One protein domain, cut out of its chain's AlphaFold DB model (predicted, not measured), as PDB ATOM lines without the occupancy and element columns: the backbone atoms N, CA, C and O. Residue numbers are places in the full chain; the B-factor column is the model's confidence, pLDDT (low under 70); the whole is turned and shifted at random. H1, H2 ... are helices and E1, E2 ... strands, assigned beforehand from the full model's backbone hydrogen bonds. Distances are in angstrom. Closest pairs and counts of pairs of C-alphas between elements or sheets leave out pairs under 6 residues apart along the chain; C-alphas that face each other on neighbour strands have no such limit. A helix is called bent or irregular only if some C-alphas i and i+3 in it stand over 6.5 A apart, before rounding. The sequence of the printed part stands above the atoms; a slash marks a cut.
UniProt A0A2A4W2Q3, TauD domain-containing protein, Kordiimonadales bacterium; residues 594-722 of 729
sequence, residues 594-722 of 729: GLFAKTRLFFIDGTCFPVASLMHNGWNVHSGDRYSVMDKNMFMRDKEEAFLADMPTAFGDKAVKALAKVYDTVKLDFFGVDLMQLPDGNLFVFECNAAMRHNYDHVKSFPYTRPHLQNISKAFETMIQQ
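This is residues 594 to 722 of the 729 residues of the protein "TauD domain-containing protein" of Kordiimonadales bacterium (UniProt A0A2A4W2Q3). A twisted sheet of four antiparallel strands, in the order E2, E1, E3, E4, has helices H2 and H3 over one face, while the long helix H4 runs along E2 and E1 on the other. The short helix H1 sits by the end of E2, on the opposite face from H2 and H3, and the long link of residues 690 to 702 leads from E4 to H4. The printed part has 129 residues with four named helices and four named strands, in the order E1, E2, H1, H2, H3, E3, E4, H4; the class is mixed, helices and strands. The whole is compact, with a radius of gyration of the C-alphas of 14.2 A and spans of 42 by 34 by 25 A.

E1 is residues 596 to 604, 26.9 A long, beginning at C-alpha 596 (34.551, -11.741, 65.060). E2 is residues 607 to 616, 27.7 A. E3, residues 670 to 677, is 21.8 A long and bends by 50 degrees at residue 674; E4 is residues 683 to 689, 16.0 A. H1 is residues 623 to 627 and H2 residues 634 to 645. H3, residues 647 to 666, is irregular, with C-alphas 650 and 653 9.5 A apart, and has a kink of 98 degrees near residue 654. H4, residues 703 to 722, is 30.1 A long and only just irregular, with C-alphas 704 and 707 7.0 A apart; it ends at C-alpha 722 (24.382, -10.595, 102.705).

E1 and E2 form a hairpin, with N 598 and O 614 2.9 A apart, within hydrogen-bond range. E1 and E3 are antiparallel neighbours, with N 601 and O 673 at 3.0 A. E3 and E4 form a second hairpin, with N 674 and O 687 at 2.8 A. The sheet forms three layers, helices on both its faces, with H2 and H3 on one and H4 on the other. H2 lies over E2 at a height of 8.8 A. The closest C-alphas of H3 and E4 are those of Ala 655 and Leu 683, 6.4 A. H4 lies over E2 and E1 at 9.6 A, along the strands. With residues 641 to 644 alone, H2 touches H4; the C-alphas of Glu 641 and Tyr 704 are closest, 6.5 A. H1 only just lies over E2, with 3 of its 5 C-alphas. Every O i to N i+4 pair is within range in H2, against 13 of 16 in H3, 14 of 16 in H4 and 0 of 1 in H1, where 1 of 2 O i to N i+3 pairs is.

The C-alphas farthest apart, of Gly 594 and Gln 722, are 45.5 A apart. The printed part has no cut. The link from E4 to H4 is long. The mean pLDDT of the printed part is 94.5, and no printed residue is under 70.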
ATOM      1  N   GLY A 594      38.849 -13.418  59.277       89.56
ATOM      2  CA  GLY A 594      37.502 -12.863  59.155       89.56
ATOM      3  C   GLY A 594      36.570 -13.256  60.308       89.56
ATOM      4  O   GLY A 594      35.352 -13.232  60.140       89.56
ATOM      5  N   LEU A 595      37.112 -13.670  61.461       90.25
ATOM      6  CA  LEU A 595      36.311 -14.077  62.618       90.25
ATOM      7  C   LEU A 595      36.151 -12.932  63.611       90.25
ATOM      8  O   LEU A 595      37.130 -12.344  64.059       90.25
ATOM      9  N   PHE A 596      34.913 -12.685  64.013       94.25
ATOM     10  CA  PHE A 596      34.551 -11.741  65.060       94.25
ATOM     11  C   PHE A 596      34.501 -12.453  66.409       94.25
ATOM     12  O   PHE A 596      34.042 -13.598  66.491       94.25
ATOM     13  N   ALA A 597      34.940 -11.767  67.464       93.69
ATOM     14  CA  ALA A 597      34.909 -12.280  68.826       93.69
ATOM     15  C   ALA A 597      34.027 -11.417  69.735       93.69
ATOM     16  O   ALA A 597      33.966 -10.198  69.590       93.69
ATOM     17  N   LYS A 598      33.356 -12.060  70.694       96.31
ATOM     18  CA  LYS A 598      32.616 -11.378  71.756       96.31
ATOM     19  C   LYS A 598      32.702 -12.155  73.057       96.31
ATOM     20  O   LYS A 598      32.212 -13.279  73.143       96.31
ATOM     21  N   THR A 599      33.237 -11.519  74.082       97.25
ATOM     22  CA  THR A 599      33.261 -12.031  75.447       97.25
ATOM     23  C   THR A 599      32.165 -11.366  76.269       97.25
ATOM     24  O   THR A 599      31.972 -10.156  76.177       97.25
ATOM     25  N   ARG A 600      31.450 -12.162  77.070       98.06
ATOM     26  CA  ARG A 600      30.500 -11.676  78.074       98.06
ATOM     27  C   ARG A 600      31.042 -11.929  79.472       98.06
ATOM     28  O   ARG A 600      31.443 -13.053  79.780       98.06
ATOM     29  N   LEU A 601      30.965 -10.902  80.307       98.50
ATOM     30  CA  LEU A 601      31.283 -10.945  81.731       98.50
ATOM     31  C   LEU A 601      30.073 -10.476  82.544       98.50
ATOM     32  O   LEU A 601      29.278  -9.674  82.051       98.50
ATOM     33  N   PHE A 602      29.967 -10.940  83.786       98.69
ATOM     34  CA  PHE A 602      29.104 -10.342  84.803       98.69
ATOM     35  C   PHE A 602      29.941  -9.736  85.920       98.69
ATOM     36  O   PHE A 602      30.974 -10.283  86.281       98.69
ATOM     37  N   PHE A 603      29.466  -8.638  86.485       98.75
ATOM     38  CA  PHE A 603      29.917  -8.131  87.769       98.75
ATOM     39  C   PHE A 603      28.827  -8.403  88.798       98.75
ATOM     40  O   PHE A 603      27.659  -8.124  88.528       98.75
ATOM     41  N   ILE A 604      29.218  -8.976  89.936       98.56
ATOM     42  CA  ILE A 604      28.371  -9.185  91.114       98.56
ATOM     43  C   ILE A 604      29.177  -8.699  92.317       98.56
ATOM     44  O   ILE A 604      30.273  -9.214  92.540       98.56
ATOM     45  N   ASP A 605      28.688  -7.672  93.015       96.94
ATOM     46  CA  ASP A 605      29.376  -7.020  94.145       96.94
ATOM     47  C   ASP A 605      30.862  -6.725  93.864       96.94
ATOM     48  O   ASP A 605      31.770  -7.055  94.621       96.94
ATOM     49  N   GLY A 606      31.136  -6.141  92.694       96.88
ATOM     50  CA  GLY A 606      32.495  -5.771  92.281       96.88
ATOM     51  C   GLY A 606      33.371  -6.912  91.784       96.88
ATOM     52  O   GLY A 606      34.383  -6.654  91.130       96.88
ATOM     53  N   THR A 607      32.964  -8.162  91.983       97.81
ATOM     54  CA  THR A 607      33.693  -9.321  91.466       97.81
ATOM     55  C   THR A 607      33.289  -9.609  90.024       97.81
ATOM     56  O   THR A 607      32.105  -9.663  89.695       97.81
ATOM     57  N   CYS A 608      34.279  -9.806  89.150       98.12
ATOM     58  CA  CYS A 608      34.073 -10.083  87.730       98.12
ATOM     59  C   CYS A 608      34.053 -11.594  87.445       98.12
ATOM     60  O   CYS A 608      35.004 -12.308  87.761       98.12
ATOM     61  N   PHE A 609      32.994 -12.075  86.795       98.44
ATOM     62  CA  PHE A 609      32.757 -13.479  86.470       98.44
ATOM     63  C   PHE A 609      32.692 -13.695  84.951       98.44
ATOM     64  O   PHE A 609      31.916 -13.016  84.265       98.44
ATOM     65  N   PRO A 610      33.447 -14.660  84.393       98.00
ATOM     66  CA  PRO A 610      33.386 -14.967  82.971       98.00
ATOM     67  C   PRO A 610      32.123 -15.774  82.627       98.00
ATOM     68  O   PRO A 610      31.786 -16.747  83.300       98.00
ATOM     69  N   VAL A 611      31.420 -15.380  81.557       97.50
ATOM     70  CA  VAL A 611      30.170 -16.036  81.116       97.50
ATOM     71  C   VAL A 611      30.377 -16.837  79.834       97.50
ATOM     72  O   VAL A 611      29.913 -17.971  79.725       97.50
ATOM     73  N   ALA A 612      31.018 -16.233  78.832       96.31
ATOM     74  CA  ALA A 612      31.297 -16.861  77.542       96.31
ATOM     75  C   ALA A 612      32.360 -16.070  76.773       96.31
ATOM     76  O   ALA A 612      32.419 -14.848  76.904       96.31
ATOM     77  N   SER A 613      33.110 -16.743  75.899       95.44
ATOM     78  CA  SER A 613      33.966 -16.110  74.888       95.44
ATOM     79  C   SER A 613      33.648 -16.711  73.525       95.44
ATOM     80  O   SER A 613      33.981 -17.855  73.225       95.44
ATOM     81  N   LEU A 614      32.910 -15.950  72.723       94.75
ATOM     82  CA  LEU A 614      32.283 -16.414  71.493       94.75
ATOM     83  C   LEU A 614      33.091 -15.999  70.274       94.75
ATOM     84  O   LEU A 614      33.631 -14.896  70.231       94.75
ATOM     85  N   MET A 615      33.087 -16.854  69.254       91.25
ATOM     86  CA  MET A 615      33.653 -16.570  67.938       91.25
ATOM     87  C   MET A 615      32.637 -16.888  66.840       91.25
ATOM     88  O   MET A 615      31.957 -17.916  66.890       91.25
ATOM     89  N   HIS A 616      32.533 -16.017  65.837       91.31
ATOM     90  CA  HIS A 616      31.597 -16.175  64.726       91.31
ATOM     91  C   HIS A 616      32.121 -15.520  63.438       91.31
ATOM     92  O   HIS A 616      33.010 -14.679  63.473       91.31
ATOM     93  N   ASN A 617      31.561 -15.885  62.284       87.62
ATOM     94  CA  ASN A 617      31.922 -15.334  60.969       87.62
ATOM     95  C   ASN A 617      31.076 -14.109  60.562       87.62
ATOM     96  O   ASN A 617      31.047 -13.728  59.395       87.62
ATOM     97  N   GLY A 618      30.352 -13.513  61.510       89.88
ATOM     98  CA  GLY A 618      29.536 -12.324  61.298       89.88
ATOM     99  C   GLY A 618      29.666 -11.363  62.471       89.88
ATOM    100  O   GLY A 618      29.760 -11.803  63.613       89.88
ATOM    101  N   TRP A 619      29.635 -10.064  62.171       90.62
ATOM    102  CA  TRP A 619      29.958  -8.981  63.105       90.62
ATOM    103  C   TRP A 619      29.031  -8.884  64.328       90.62
ATOM    104  O   TRP A 619      29.454  -8.475  65.405       90.62
ATOM    105  N   ASN A 620      27.759  -9.266  64.186       89.81
ATOM    106  CA  ASN A 620      26.752  -9.158  65.242       89.81
ATOM    107  C   ASN A 620      26.614 -10.489  65.995       89.81
ATOM    108  O   ASN A 620      25.695 -11.258  65.712       89.81
ATOM    109  N   VAL A 621      27.552 -10.757  66.908       89.12
ATOM    110  CA  VAL A 621      27.700 -12.049  67.600       89.12
ATOM    111  C   VAL A 621      26.705 -12.212  68.760       89.12
ATOM    112  O   VAL A 621      26.680 -11.422  69.710       89.12
ATOM    113  N   HIS A 622      25.936 -13.301  68.743       86.94
ATOM    114  CA  HIS A 622      24.969 -13.708  69.769       86.94
ATOM    115  C   HIS A 622      25.291 -15.079  70.357       86.94
ATOM    116  O   HIS A 622      25.995 -15.891  69.768       86.94
ATOM    117  N   SER A 623      24.728 -15.383  71.530       82.94
ATOM    118  CA  SER A 623      25.019 -16.648  72.217       82.94
ATOM    119  C   SER A 623      24.613 -17.884  71.410       82.94
ATOM    120  O   SER A 623      25.269 -18.910  71.535       82.94
ATOM    121  N   GLY A 624      23.582 -17.798  70.562       84.06
ATOM    122  CA  GLY A 624      23.165 -18.882  69.666       84.06
ATOM    123  C   GLY A 624      24.122 -19.148  68.498       84.06
ATOM    124  O   GLY A 624      24.119 -20.248  67.952       84.06
ATOM    125  N   ASP A 625      24.988 -18.197  68.150       83.50
ATOM    126  CA  ASP A 625      25.895 -18.319  67.002       83.50
ATOM    127  C   ASP A 625      26.978 -19.385  67.219       83.50
ATOM    128  O   ASP A 625      27.540 -19.932  66.273       83.50
ATOM    129  N   ARG A 626      27.205 -19.792  68.473       84.38
ATOM    130  CA  ARG A 626      28.104 -20.903  68.811       84.38
ATOM    131  C   ARG A 626      27.766 -22.209  68.075       84.38
ATOM    132  O   ARG A 626      28.655 -23.023  67.851       84.38
ATOM    133  N   TYR A 627      26.509 -22.423  67.671       84.00
ATOM    134  CA  TYR A 627      26.091 -23.647  66.973       84.00
ATOM    135  C   TYR A 627      26.457 -23.673  65.482       84.00
ATOM    136  O   TYR A 627      26.466 -24.747  64.879       84.00
ATOM    137  N   SER A 628      26.737 -22.520  64.865       81.25
ATOM    138  CA  SER A 628      27.115 -22.457  63.448       81.25
ATOM    139  C   SER A 628      28.613 -22.698  63.248       81.25
ATOM    140  O   SER A 628      28.982 -23.397  62.303       81.25
ATOM    141  N   VAL A 629      29.455 -22.172  64.147       82.06
ATOM    142  CA  VAL A 629      30.924 -22.217  64.023       82.06
ATOM    143  C   VAL A 629      31.590 -23.010  65.159       82.06
ATOM    144  O   VAL A 629      32.312 -23.966  64.882       82.06
ATOM    145  N   MET A 630      31.340 -22.661  66.426       85.50
ATOM    146  CA  MET A 630      32.109 -23.193  67.567       85.50
ATOM    147  C   MET A 630      31.822 -24.667  67.895       85.50
ATOM    148  O   MET A 630      32.746 -25.402  68.219       85.50
ATOM    149  N   ASP A 631      30.572 -25.136  67.790       80.31
ATOM    150  CA  ASP A 631      30.164 -26.507  68.171       80.31
ATOM    151  C   ASP A 631      31.006 -27.600  67.483       80.31
ATOM    152  O   ASP A 631      31.284 -28.648  68.066       80.31
ATOM    153  N   LYS A 632      31.475 -27.312  66.263       78.69
ATOM    154  CA  LYS A 632      32.259 -28.222  65.412       78.69
ATOM    155  C   LYS A 632      33.747 -27.865  65.342       78.69
ATOM    156  O   LYS A 632      34.465 -28.475  64.556       78.69
ATOM    157  N   ASN A 633      34.205 -26.875  66.107       82.12
ATOM    158  CA  ASN A 633      35.575 -26.375  66.062       82.12
ATOM    159  C   ASN A 633      36.229 -26.490  67.446       82.12
ATOM    160  O   ASN A 633      35.970 -25.671  68.327       82.12
ATOM    161  N   MET A 634      37.083 -27.505  67.623       87.19
ATOM    162  CA  MET A 634      37.760 -27.764  68.901       87.19
ATOM    163  C   MET A 634      38.607 -26.577  69.358       87.19
ATOM    164  O   MET A 634      38.430 -26.122  70.475       87.19
ATOM    165  N   PHE A 635      39.399 -25.974  68.467       85.69
ATOM    166  CA  PHE A 635      40.240 -24.821  68.805       85.69
ATOM    167  C   PHE A 635      39.452 -23.659  69.438       85.69
ATOM    168  O   PHE A 635      39.917 -23.032  70.387       85.69
ATOM    169  N   MET A 636      38.249 -23.358  68.936       89.75
ATOM    170  CA  MET A 636      37.419 -22.288  69.506       89.75
ATOM    171  C   MET A 636      36.831 -22.659  70.868       89.75
ATOM    172  O   MET A 636      36.673 -21.786  71.717       89.75
ATOM    173  N   ARG A 637      36.501 -23.939  71.069       92.44
ATOM    174  CA  ARG A 637      35.997 -24.456  72.345       92.44
ATOM    175  C   ARG A 637      37.098 -24.468  73.396       92.44
ATOM    176  O   ARG A 637      36.870 -23.946  74.476       92.44
ATOM    177  N   ASP A 638      38.285 -24.949  73.038       91.19
ATOM    178  CA  ASP A 638      39.457 -24.979  73.915       91.19
ATOM    179  C   ASP A 638      39.851 -23.555  74.334       91.19
ATOM    180  O   ASP A 638      40.172 -23.303  75.493       91.19
ATOM    181  N   LYS A 639      39.755 -22.584  73.412       92.31
ATOM    182  CA  LYS A 639      39.980 -21.166  73.721       92.31
ATOM    183  C   LYS A 639      38.940 -20.604  74.696       92.31
ATOM    184  O   LYS A 639      39.312 -19.870  75.608       92.31
ATOM    185  N   GLU A 640      37.653 -20.905  74.502       95.94
ATOM    186  CA  GLU A 640      36.607 -20.486  75.445       95.94
ATOM    187  C   GLU A 640      36.813 -21.147  76.812       95.94
ATOM    188  O   GLU A 640      36.750 -20.469  77.828       95.94
ATOM    189  N   GLU A 641      37.101 -22.446  76.847       96.44
ATOM    190  CA  GLU A 641      37.329 -23.204  78.076       96.44
ATOM    191  C   GLU A 641      38.528 -22.664  78.867       96.44
ATOM    192  O   GLU A 641      38.390 -22.387  80.057       96.44
ATOM    193  N   ALA A 642      39.661 -22.405  78.205       95.25
ATOM    194  CA  ALA A 642      40.829 -21.789  78.835       95.25
ATOM    195  C   ALA A 642      40.514 -20.394  79.402       95.25
ATOM    196  O   ALA A 642      40.911 -20.072  80.520       95.25
ATOM    197  N   PHE A 643      39.753 -19.584  78.661       97.00
ATOM    198  CA  PHE A 643      39.307 -18.270  79.123       97.00
ATOM    199  C   PHE A 643      38.391 -18.355  80.353       97.00
ATOM    200  O   PHE A 643      38.523 -17.556  81.276       97.00
ATOM    201  N   LEU A 644      37.448 -19.300  80.372       97.88
ATOM    202  CA  LEU A 644      36.540 -19.472  81.506       97.88
ATOM    203  C   LEU A 644      37.287 -19.965  82.755       97.88
ATOM    204  O   LEU A 644      36.939 -19.560  83.865       97.88
ATOM    205  N   ALA A 645      38.301 -20.814  82.568       97.19
ATOM    206  CA  ALA A 645      39.124 -21.360  83.642       97.19
ATOM    207  C   ALA A 645      40.004 -20.300  84.325       97.19
ATOM    208  O   ALA A 645      40.086 -20.297  85.551       97.19
ATOM    209  N   ASP A 646      40.624 -19.399  83.555       96.69
ATOM    210  CA  ASP A 646      41.512 -18.354  84.077       96.69
ATOM    211  C   ASP A 646      41.407 -17.055  83.254       96.69
ATOM    212  O   ASP A 646      42.243 -16.726  82.408       96.69
ATOM    213  N   MET A 647      40.324 -16.314  83.502       96.69
ATOM    214  CA  MET A 647      40.035 -15.042  82.835       96.69
ATOM    215  C   MET A 647      41.117 -13.967  83.074       96.69
ATOM    216  O   MET A 647      41.488 -13.312  82.096       96.69
ATOM    217  N   PRO A 648      41.668 -13.785  84.296       96.38
ATOM    218  CA  PRO A 648      42.763 -12.845  84.524       96.38
ATOM    219  C   PRO A 648      43.995 -13.127  83.666       96.38
ATOM    220  O   PRO A 648      44.490 -12.205  83.020       96.38
ATOM    221  N   THR A 649      44.452 -14.380  83.580       96.31
ATOM    222  CA  THR A 649      45.593 -14.736  82.718       96.31
ATOM    223  C   THR A 649      45.252 -14.577  81.238       96.31
ATOM    224  O   THR A 649      46.074 -14.083  80.466       96.31
ATOM    225  N   ALA A 650      44.034 -14.945  80.826       95.06
ATOM    226  CA  ALA A 650      43.601 -14.827  79.435       95.06
ATOM    227  C   ALA A 650      43.505 -13.370  78.942       95.06
ATOM    228  O   ALA A 650      43.740 -13.119  77.760       95.06
ATOM    229  N   PHE A 651      43.168 -12.421  79.821       95.19
ATOM    230  CA  PHE A 651      43.128 -10.989  79.505       95.19
ATOM    231  C   PHE A 651      44.447 -10.255  79.799       95.19
ATOM    232  O   PHE A 651      44.772  -9.279  79.123       95.19
ATOM    233  N   GLY A 652      45.211 -10.683  80.796       96.75
ATOM    234  CA  GLY A 652      46.396  -9.978  81.277       96.75
ATOM    235  C   GLY A 652      46.090  -8.691  82.061       96.75
ATOM    236  O   GLY A 652      44.994  -8.122  82.016       96.75
ATOM    237  N   ASP A 653      47.107  -8.202  82.773       97.19
ATOM    238  CA  ASP A 653      46.983  -7.151  83.794       97.19
ATOM    239  C   ASP A 653      46.334  -5.855  83.305       97.19
ATOM    240  O   ASP A 653      45.580  -5.220  84.043       97.19
ATOM    241  N   LYS A 654      46.633  -5.435  82.070       97.81
ATOM    242  CA  LYS A 654      46.110  -4.185  81.503       97.81
ATOM    243  C   LYS A 654      44.584  -4.222  81.402       97.81
ATOM    244  O   LYS A 654      43.912  -3.319  81.893       97.81
ATOM    245  N   ALA A 655      44.043  -5.286  80.817       97.81
ATOM    246  CA  ALA A 655      42.604  -5.463  80.679       97.81
ATOM    247  C   ALA A 655      41.927  -5.700  82.036       97.81
ATOM    248  O   ALA A 655      40.862  -5.142  82.285       97.81
ATOM    249  N   VAL A 656      42.553  -6.450  82.948       97.88
ATOM    250  CA  VAL A 656      42.022  -6.652  84.309       97.88
ATOM    251  C   VAL A 656      41.909  -5.323  85.070       97.88
ATOM    252  O   VAL A 656      40.880  -5.050  85.687       97.88
ATOM    253  N   LYS A 657      42.920  -4.446  84.977       98.12
ATOM    254  CA  LYS A 657      42.872  -3.095  85.568       98.12
ATOM    255  C   LYS A 657      41.776  -2.233  84.940       98.12
ATOM    256  O   LYS A 657      41.045  -1.563  85.669       98.12
ATOM    257  N   ALA A 658      41.626  -2.282  83.616       98.38
ATOM    258  CA  ALA A 658      40.553  -1.579  82.917       98.38
ATOM    259  C   ALA A 658      39.164  -2.075  83.361       98.38
ATOM    260  O   ALA A 658      38.285  -1.262  83.636       98.38
ATOM    261  N   LEU A 659      38.968  -3.389  83.535       98.31
ATOM    262  CA  LEU A 659      37.717  -3.968  84.048       98.31
ATOM    263  C   LEU A 659      37.379  -3.499  85.467       98.31
ATOM    264  O   LEU A 659      36.218  -3.200  85.745       98.31
ATOM    265  N   ALA A 660      38.375  -3.385  86.350       98.12
ATOM    266  CA  ALA A 660      38.167  -2.817  87.681       98.12
ATOM    267  C   ALA A 660      37.674  -1.359  87.598       98.12
ATOM    268  O   ALA A 660      36.753  -0.970  88.313       98.12
ATOM    269  N   LYS A 661      38.214  -0.569  86.660       98.38
ATOM    270  CA  LYS A 661      37.742   0.798  86.400       98.38
ATOM    271  C   LYS A 661      36.357   0.854  85.760       98.38
ATOM    272  O   LYS A 661      35.576   1.735  86.104       98.38
ATOM    273  N   VAL A 662      36.010  -0.102  84.897       98.31
ATOM    274  CA  VAL A 662      34.637  -0.240  84.378       98.31
ATOM    275  C   VAL A 662      33.660  -0.457  85.533       98.31
ATOM    276  O   VAL A 662      32.633   0.219  85.590       98.31
ATOM    277  N   TYR A 663      33.990  -1.332  86.490       98.06
ATOM    278  CA  TYR A 663      33.188  -1.480  87.703       98.06
ATOM    279  C   TYR A 663      33.105  -0.173  88.500       98.06
ATOM    280  O   TYR A 663      32.006   0.228  88.879       98.06
ATOM    281  N   ASP A 664      34.227   0.527  88.696       97.12
ATOM    282  CA  ASP A 664      34.256   1.800  89.425       97.12
ATOM    283  C   ASP A 664      33.384   2.901  88.807       97.12
ATOM    284  O   ASP A 664      32.895   3.761  89.538       97.12
ATOM    285  N   THR A 665      33.168   2.861  87.493       97.31
ATOM    286  CA  THR A 665      32.318   3.817  86.770       97.31
ATOM    287  C   THR A 665      30.846   3.399  86.740       97.31
ATOM    288  O   THR A 665      29.962   4.256  86.769       97.31
ATOM    289  N   VAL A 666      30.549   2.097  86.654       97.19
ATOM    290  CA  VAL A 666      29.166   1.591  86.556       97.19
ATOM    291  C   VAL A 666      28.519   1.436  87.934       97.19
ATOM    292  O   VAL A 666      27.361   1.816  88.100       97.19
ATOM    293  N   LYS A 667      29.255   0.886  88.911       96.19
ATOM    294  CA  LYS A 667      28.872   0.708  90.328       96.19
ATOM    295  C   LYS A 667      27.519   0.034  90.595       96.19
ATOM    296  O   LYS A 667      26.984   0.146  91.694       96.19
ATOM    297  N   LEU A 668      26.969  -0.681  89.617       97.94
ATOM    298  CA  LEU A 668      25.814  -1.547  89.835       97.94
ATOM    299  C   LEU A 668      26.237  -2.804  90.600       97.94
ATOM    300  O   LEU A 668      27.317  -3.346  90.357       97.94
ATOM    301  N   ASP A 669      25.357  -3.274  91.481       98.38
ATOM    302  CA  ASP A 669      25.538  -4.505  92.253       98.38
ATOM    303  C   ASP A 669      25.560  -5.729  91.324       98.38
ATOM    304  O   ASP A 669      26.384  -6.622  91.496       98.38
ATOM    305  N   PHE A 670      24.714  -5.731  90.284       98.50
ATOM    306  CA  PHE A 670      24.701  -6.731  89.218       98.50
ATOM    307  C   PHE A 670      24.546  -6.105  87.831       98.50
ATOM    308  O   PHE A 670      23.509  -5.522  87.497       98.50
ATOM    309  N   PHE A 671      25.541  -6.307  86.970       98.25
ATOM    310  CA  PHE A 671      25.456  -5.961  85.552       98.25
ATOM    311  C   PHE A 671      26.353  -6.858  84.703       98.25
ATOM    312  O   PHE A 671      27.180  -7.606  85.218       98.25
ATOM    313  N   GLY A 672      26.194  -6.793  83.383       97.88
ATOM    314  CA  GLY A 672      27.090  -7.464  82.453       97.88
ATOM    315  C   GLY A 672      27.748  -6.510  81.472       97.88
ATOM    316  O   GLY A 672      27.243  -5.415  81.215       97.88
ATOM    317  N   VAL A 673      28.859  -6.968  80.898       98.12
ATOM    318  CA  VAL A 673      29.566  -6.296  79.807       98.12
ATOM    319  C   VAL A 673      29.824  -7.276  78.661       98.12
ATOM    320  O   VAL A 673      30.322  -8.383  78.873       98.12
ATOM    321  N   ASP A 674      29.460  -6.867  77.446       97.62
ATOM    322  CA  ASP A 674      29.841  -7.509  76.190       97.62
ATOM    323  C   ASP A 674      31.000  -6.706  75.601       97.62
ATOM    324  O   ASP A 674      30.854  -5.511  75.337       97.62
ATOM    325  N   LEU A 675      32.140  -7.356  75.378       97.75
ATOM    326  CA  LEU A 675      33.359  -6.706  74.900       97.75
ATOM    327  C   LEU A 675      34.219  -7.634  74.040       97.75
ATOM    328  O   LEU A 675      33.969  -8.836  73.936       97.75
ATOM    329  N   MET A 676      35.269  -7.078  73.450       96.44
ATOM    330  CA  MET A 676      36.374  -7.811  72.845       96.44
ATOM    331  C   MET A 676      37.694  -7.194  73.302       96.44
ATOM    332  O   MET A 676      37.826  -5.974  73.338       96.44
ATOM    333  N   GLN A 677      38.689  -8.024  73.609       96.69
ATOM    334  CA  GLN A 677      40.049  -7.535  73.802       96.69
ATOM    335  C   GLN A 677      40.752  -7.358  72.450       96.69
ATOM    336  O   GLN A 677      40.727  -8.252  71.600       96.69
ATOM    337  N   LEU A 678      41.378  -6.201  72.266       96.12
ATOM    338  CA  LEU A 678      42.186  -5.859  71.102       96.12
ATOM    339  C   LEU A 678      43.629  -6.381  71.242       96.12
ATOM    340  O   LEU A 678      44.080  -6.654  72.355       96.12
ATOM    341  N   PRO A 679      44.395  -6.490  70.137       93.81
ATOM    342  CA  PRO A 679      45.774  -6.990  70.178       93.81
ATOM    343  C   PRO A 679      46.741  -6.201  71.080       93.81
ATOM    344  O   PRO A 679      47.748  -6.750  71.508       93.81
ATOM    345  N   ASP A 680      46.446  -4.932  71.367       95.00
ATOM    346  CA  ASP A 680      47.220  -4.046  72.252       95.00
ATOM    347  C   ASP A 680      46.795  -4.134  73.738       95.00
ATOM    348  O   ASP A 680      47.226  -3.337  74.581       95.00
ATOM    349  N   GLY A 681      45.906  -5.080  74.055       96.12
ATOM    350  CA  GLY A 681      45.355  -5.317  75.384       96.12
ATOM    351  C   GLY A 681      44.200  -4.394  75.782       96.12
ATOM    352  O   GLY A 681      43.646  -4.600  76.860       96.12
ATOM    353  N   ASN A 682      43.819  -3.414  74.952       97.88
ATOM    354  CA  ASN A 682      42.660  -2.555  75.215       97.88
ATOM    355  C   ASN A 682      41.344  -3.338  75.092       97.88
ATOM    356  O   ASN A 682      41.245  -4.316  74.348       97.88
ATOM    357  N   LEU A 683      40.308  -2.884  75.792       98.38
ATOM    358  CA  LEU A 683      38.975  -3.480  75.777       98.38
ATOM    359  C   LEU A 683      38.033  -2.652  74.914       98.38
ATOM    360  O   LEU A 683      37.709  -1.521  75.253       98.38
ATOM    361  N   PHE A 684      37.546  -3.233  73.825       98.19
ATOM    362  CA  PHE A 684      36.490  -2.640  73.018       98.19
ATOM    363  C   PHE A 684      35.121  -3.073  73.552       98.19
ATOM    364  O   PHE A 684      34.779  -4.256  73.479       98.19
ATOM    365  N   VAL A 685      34.335  -2.142  74.094       98.12
ATOM    366  CA  VAL A 685      33.045  -2.431  74.743       98.12
ATOM    367  C   VAL A 685      31.881  -2.242  73.767       98.12
ATOM    368  O   VAL A 685      31.742  -1.209  73.118       98.12
ATOM    369  N   PHE A 686      31.005  -3.247  73.681       94.81
ATOM    370  CA  PHE A 686      29.807  -3.240  72.830       94.81
ATOM    371  C   PHE A 686      28.530  -2.876  73.595       94.81
ATOM    372  O   PHE A 686      27.591  -2.299  73.037       94.81
ATOM    373  N   GLU A 687      28.435  -3.305  74.851       94.69
ATOM    374  CA  GLU A 687      27.266  -3.116  75.705       94.69
ATOM    375  C   GLU A 687      27.649  -3.317  77.171       94.69
ATOM    376  O   GLU A 687      28.386  -4.245  77.480       94.69
ATOM    377  N   CYS A 688      27.121  -2.486  78.070       96.38
ATOM    378  CA  CYS A 688      27.370  -2.587  79.506       96.38
ATOM    379  C   CYS A 688      26.118  -2.177  80.298       96.38
ATOM    380  O   CYS A 688      25.814  -0.994  80.387       96.38
ATOM    381  N   ASN A 689      25.336  -3.126  80.816       95.50
ATOM    382  CA  ASN A 689      24.090  -2.839  81.546       95.50
ATOM    383  C   ASN A 689      23.588  -4.061  82.332       95.50
ATOM    384  O   ASN A 689      24.117  -5.167  82.208       95.50
ATOM    385  N   ALA A 690      22.529  -3.873  83.118       95.00
ATOM    386  CA  ALA A 690      21.882  -4.947  83.869       95.00
ATOM    387  C   ALA A 690      20.953  -5.837  83.016       95.00
ATOM    388  O   ALA A 690      20.448  -6.835  83.519       95.00
ATOM    389  N   ALA A 691      20.692  -5.521  81.741       91.38
ATOM    390  CA  ALA A 691      19.686  -6.201  80.906       91.38
ATOM    391  C   ALA A 691      20.156  -7.544  80.314       91.38
ATOM    392  O   ALA A 691      19.492  -8.147  79.462       91.38
ATOM    393  N   MET A 692      21.317  -8.031  80.742       91.38
ATOM    394  CA  MET A 692      21.927  -9.247  80.227       91.38
ATOM    395  C   MET A 692      21.379 -10.502  80.918       91.38
ATOM    396  O   MET A 692      21.231 -10.576  82.133       91.38
ATOM    397  N   ARG A 693      21.077 -11.537  80.123       91.19
ATOM    398  CA  ARG A 693      20.446 -12.772  80.610       91.19
ATOM    399  C   ARG A 693      21.466 -13.816  81.066       91.19
ATOM    400  O   ARG A 693      22.193 -14.354  80.227       91.19
ATOM    401  N   HIS A 694      21.405 -14.203  82.340       95.25
ATOM    402  CA  HIS A 694      22.015 -15.436  82.852       95.25
ATOM    403  C   HIS A 694      21.165 -16.662  82.481       95.25
ATOM    404  O   HIS A 694      19.938 -16.621  82.595       95.25
ATOM    405  N   ASN A 695      21.780 -17.722  81.947       94.69
ATOM    406  CA  ASN A 695      21.072 -18.933  81.517       94.69
ATOM    407  C   ASN A 695      22.010 -20.135  81.321       94.69
ATOM    408  O   ASN A 695      23.198 -19.973  81.065       94.69
ATOM    409  N   TYR A 696      21.427 -21.335  81.332       95.81
ATOM    410  CA  TYR A 696      22.117 -22.613  81.127       95.81
ATOM    411  C   TYR A 696      21.828 -23.241  79.747       95.81
ATOM    412  O   TYR A 696      22.084 -24.430  79.540       95.81
ATOM    413  N   ASP A 697      21.289 -22.474  78.787       91.62
ATOM    414  CA  ASP A 697      20.720 -23.006  77.533       91.62
ATOM    415  C   ASP A 697      21.743 -23.796  76.700       91.62
ATOM    416  O   ASP A 697      21.398 -24.745  75.993       91.62
ATOM    417  N   HIS A 698      23.018 -23.421  76.800       91.56
ATOM    418  CA  HIS A 698      24.097 -23.959  75.977       91.56
ATOM    419  C   HIS A 698      24.867 -25.111  76.629       91.56
ATOM    420  O   HIS A 698      25.606 -25.816  75.941       91.56
ATOM    421  N   VAL A 699      24.651 -25.366  77.922       94.25
ATOM    422  CA  VAL A 699      25.445 -26.320  78.711       94.25
ATOM    423  C   VAL A 699      25.390 -27.742  78.160       94.25
ATOM    424  O   VAL A 699      26.351 -28.492  78.271       94.25
ATOM    425  N   LYS A 700      24.286 -28.133  77.518       90.12
ATOM    426  CA  LYS A 700      24.189 -29.463  76.906       90.12
ATOM    427  C   LYS A 700      25.227 -29.680  75.792       90.12
ATOM    428  O   LYS A 700      25.725 -30.790  75.656       90.12
ATOM    429  N   SER A 701      25.519 -28.651  74.998       89.69
ATOM    430  CA  SER A 701      26.495 -28.721  73.895       89.69
ATOM    431  C   SER A 701      27.898 -28.279  74.325       89.69
ATOM    432  O   SER A 701      28.889 -28.763  73.782       89.69
ATOM    433  N   PHE A 702      27.976 -27.408  75.334       93.12
ATOM    434  CA  PHE A 702      29.209 -26.823  75.866       93.12
ATOM    435  C   PHE A 702      29.292 -27.078  77.382       93.12
ATOM    436  O   PHE A 702      29.122 -26.151  78.177       93.12
ATOM    437  N   PRO A 703      29.475 -28.342  77.811       95.19
ATOM    438  CA  PRO A 703      29.353 -28.734  79.217       95.19
ATOM    439  C   PRO A 703      30.378 -28.071  80.142       95.19
ATOM    440  O   PRO A 703      30.039 -27.813  81.296       95.19
ATOM    441  N   TYR A 704      31.561 -27.716  79.628       95.44
ATOM    442  CA  TYR A 704      32.600 -26.989  80.367       95.44
ATOM    443  C   TYR A 704      32.128 -25.623  80.891       95.44
ATOM    444  O   TYR A 704      32.666 -25.118  81.863       95.44
ATOM    445  N   THR A 705      31.067 -25.036  80.323       96.88
ATOM    446  CA  THR A 705      30.510 -23.759  80.810       96.88
ATOM    447  C   THR A 705      29.764 -23.887  82.146       96.88
ATOM    448  O   THR A 705      29.606 -22.897  82.858       96.88
ATOM    449  N   ARG A 706      29.296 -25.092  82.514       97.94
ATOM    450  CA  ARG A 706      28.409 -25.300  83.675       97.94
ATOM    451  C   ARG A 706      28.987 -24.789  85.000       97.94
ATOM    452  O   ARG A 706      28.245 -24.078  85.675       97.94
ATOM    453  N   PRO A 707      30.230 -25.126  85.396       98.00
ATOM    454  CA  PRO A 707      30.749 -24.729  86.705       98.00
ATOM    455  C   PRO A 707      30.832 -23.205  86.851       98.00
ATOM    456  O   PRO A 707      30.435 -22.652  87.871       98.00
ATOM    457  N   HIS A 708      31.241 -22.506  85.790       97.94
ATOM    458  CA  HIS A 708      31.339 -21.042  85.779       97.94
ATOM    459  C   HIS A 708      29.964 -20.372  85.894       97.94
ATOM    460  O   HIS A 708      29.792 -19.420  86.653       97.94
ATOM    461  N   LEU A 709      28.949 -20.922  85.218       98.19
ATOM    462  CA  LEU A 709      27.568 -20.450  85.347       98.19
ATOM    463  C   LEU A 709      26.991 -20.695  86.752       98.19
ATOM    464  O   LEU A 709      26.236 -19.860  87.248       98.19
ATOM    465  N   GLN A 710      27.369 -21.796  87.408       98.12
ATOM    466  CA  GLN A 710      26.988 -22.075  88.798       98.12
ATOM    467  C   GLN A 710      27.645 -21.102  89.778       98.12
ATOM    468  O   GLN A 710      26.979 -20.661  90.712       98.12
ATOM    469  N   ASN A 711      28.903 -20.713  89.543       98.12
ATOM    470  CA  ASN A 711      29.581 -19.698  90.353       98.12
ATOM    471  C   ASN A 711      28.858 -18.348  90.290       98.12
ATOM    472  O   ASN A 711      28.688 -17.709  91.320       98.12
ATOM    473  N   ILE A 712      28.364 -17.957  89.110       98.44
ATOM    474  CA  ILE A 712      27.553 -16.741  88.932       98.44
ATOM    475  C   ILE A 712      26.252 -16.823  89.739       98.44
ATOM    476  O   ILE A 712      25.931 -15.892  90.473       98.44
ATOM    477  N   SER A 713      25.511 -17.935  89.634       98.19
ATOM    478  CA  SER A 713      24.285 -18.135  90.423       98.19
ATOM    479  C   SER A 713      24.576 -18.063  91.927       98.19
ATOM    480  O   SER A 713      23.881 -17.375  92.662       98.19
ATOM    481  N   LYS A 714      25.649 -18.721  92.384       97.88
ATOM    482  CA  LYS A 714      26.057 -18.706  93.793       97.88
ATOM    483  C   LYS A 714      26.447 -17.306  94.268       97.88
ATOM    484  O   LYS A 714      26.062 -16.925  95.367       97.88
ATOM    485  N   ALA A 715      27.194 -16.552  93.465       98.44
ATOM    486  CA  ALA A 715      27.610 -15.195  93.807       98.44
ATOM    487  C   ALA A 715      26.403 -14.258  93.947       98.44
ATOM    488  O   ALA A 715      26.317 -13.515  94.916       98.44
ATOM    489  N   PHE A 716      25.436 -14.344  93.029       98.12
ATOM    490  CA  PHE A 716      24.223 -13.529  93.104       98.12
ATOM    491  C   PHE A 716      23.355 -13.894  94.319       98.12
ATOM    492  O   PHE A 716      22.843 -13.006  94.994       98.12
ATOM    493  N   GLU A 717      23.213 -15.187  94.625       96.88
ATOM    494  CA  GLU A 717      22.527 -15.647  95.840       96.88
ATOM    495  C   GLU A 717      23.238 -15.150  97.111       96.88
ATOM    496  O   GLU A 717      22.584 -14.648  98.017       96.88
ATOM    497  N   THR A 718      24.574 -15.209  97.144       97.31
ATOM    498  CA  THR A 718      25.386 -14.722  98.278       97.31
ATOM    499  C   THR A 718      25.166 -13.226  98.508       97.31
ATOM    500  O   THR A 718      24.898 -12.825  99.636       97.31
ATOM    501  N   MET A 719      25.176 -12.416  97.444       97.75
ATOM    502  CA  MET A 719      24.872 -10.980  97.506       97.75
ATOM    503  C   MET A 719      23.496 -10.710  98.135       97.75
ATOM    504  O   MET A 719      23.362  -9.827  98.982       97.75
ATOM    505  N   ILE A 720      22.459 -11.468  97.753       97.00
ATOM    506  CA  ILE A 720      21.133 -11.325  98.376       97.00
ATOM    507  C   ILE A 720      21.205 -11.682  99.861       97.00
ATOM    508  O   ILE A 720      20.755 -10.887 100.681       97.00
ATOM    509  N   GLN A 721      21.793 -12.832 100.202       95.81
ATOM    510  CA  GLN A 721      21.906 -13.316 101.582       95.81
ATOM    511  C   GLN A 721      22.643 -12.328 102.494       95.81
ATOM    512  O   GLN A 721      22.233 -12.144 103.637       95.81
ATOM    513  N   GLN A 722      23.677 -11.656 101.986       96.19
ATOM    514  CA  GLN A 722      24.382 -10.595 102.705       96.19
ATOM    515  C   GLN A 722      23.503  -9.359 102.908       96.19
ATOM    516  O   GLN A 722      23.424  -8.824 104.012       96.19
TER     517      GLN A 722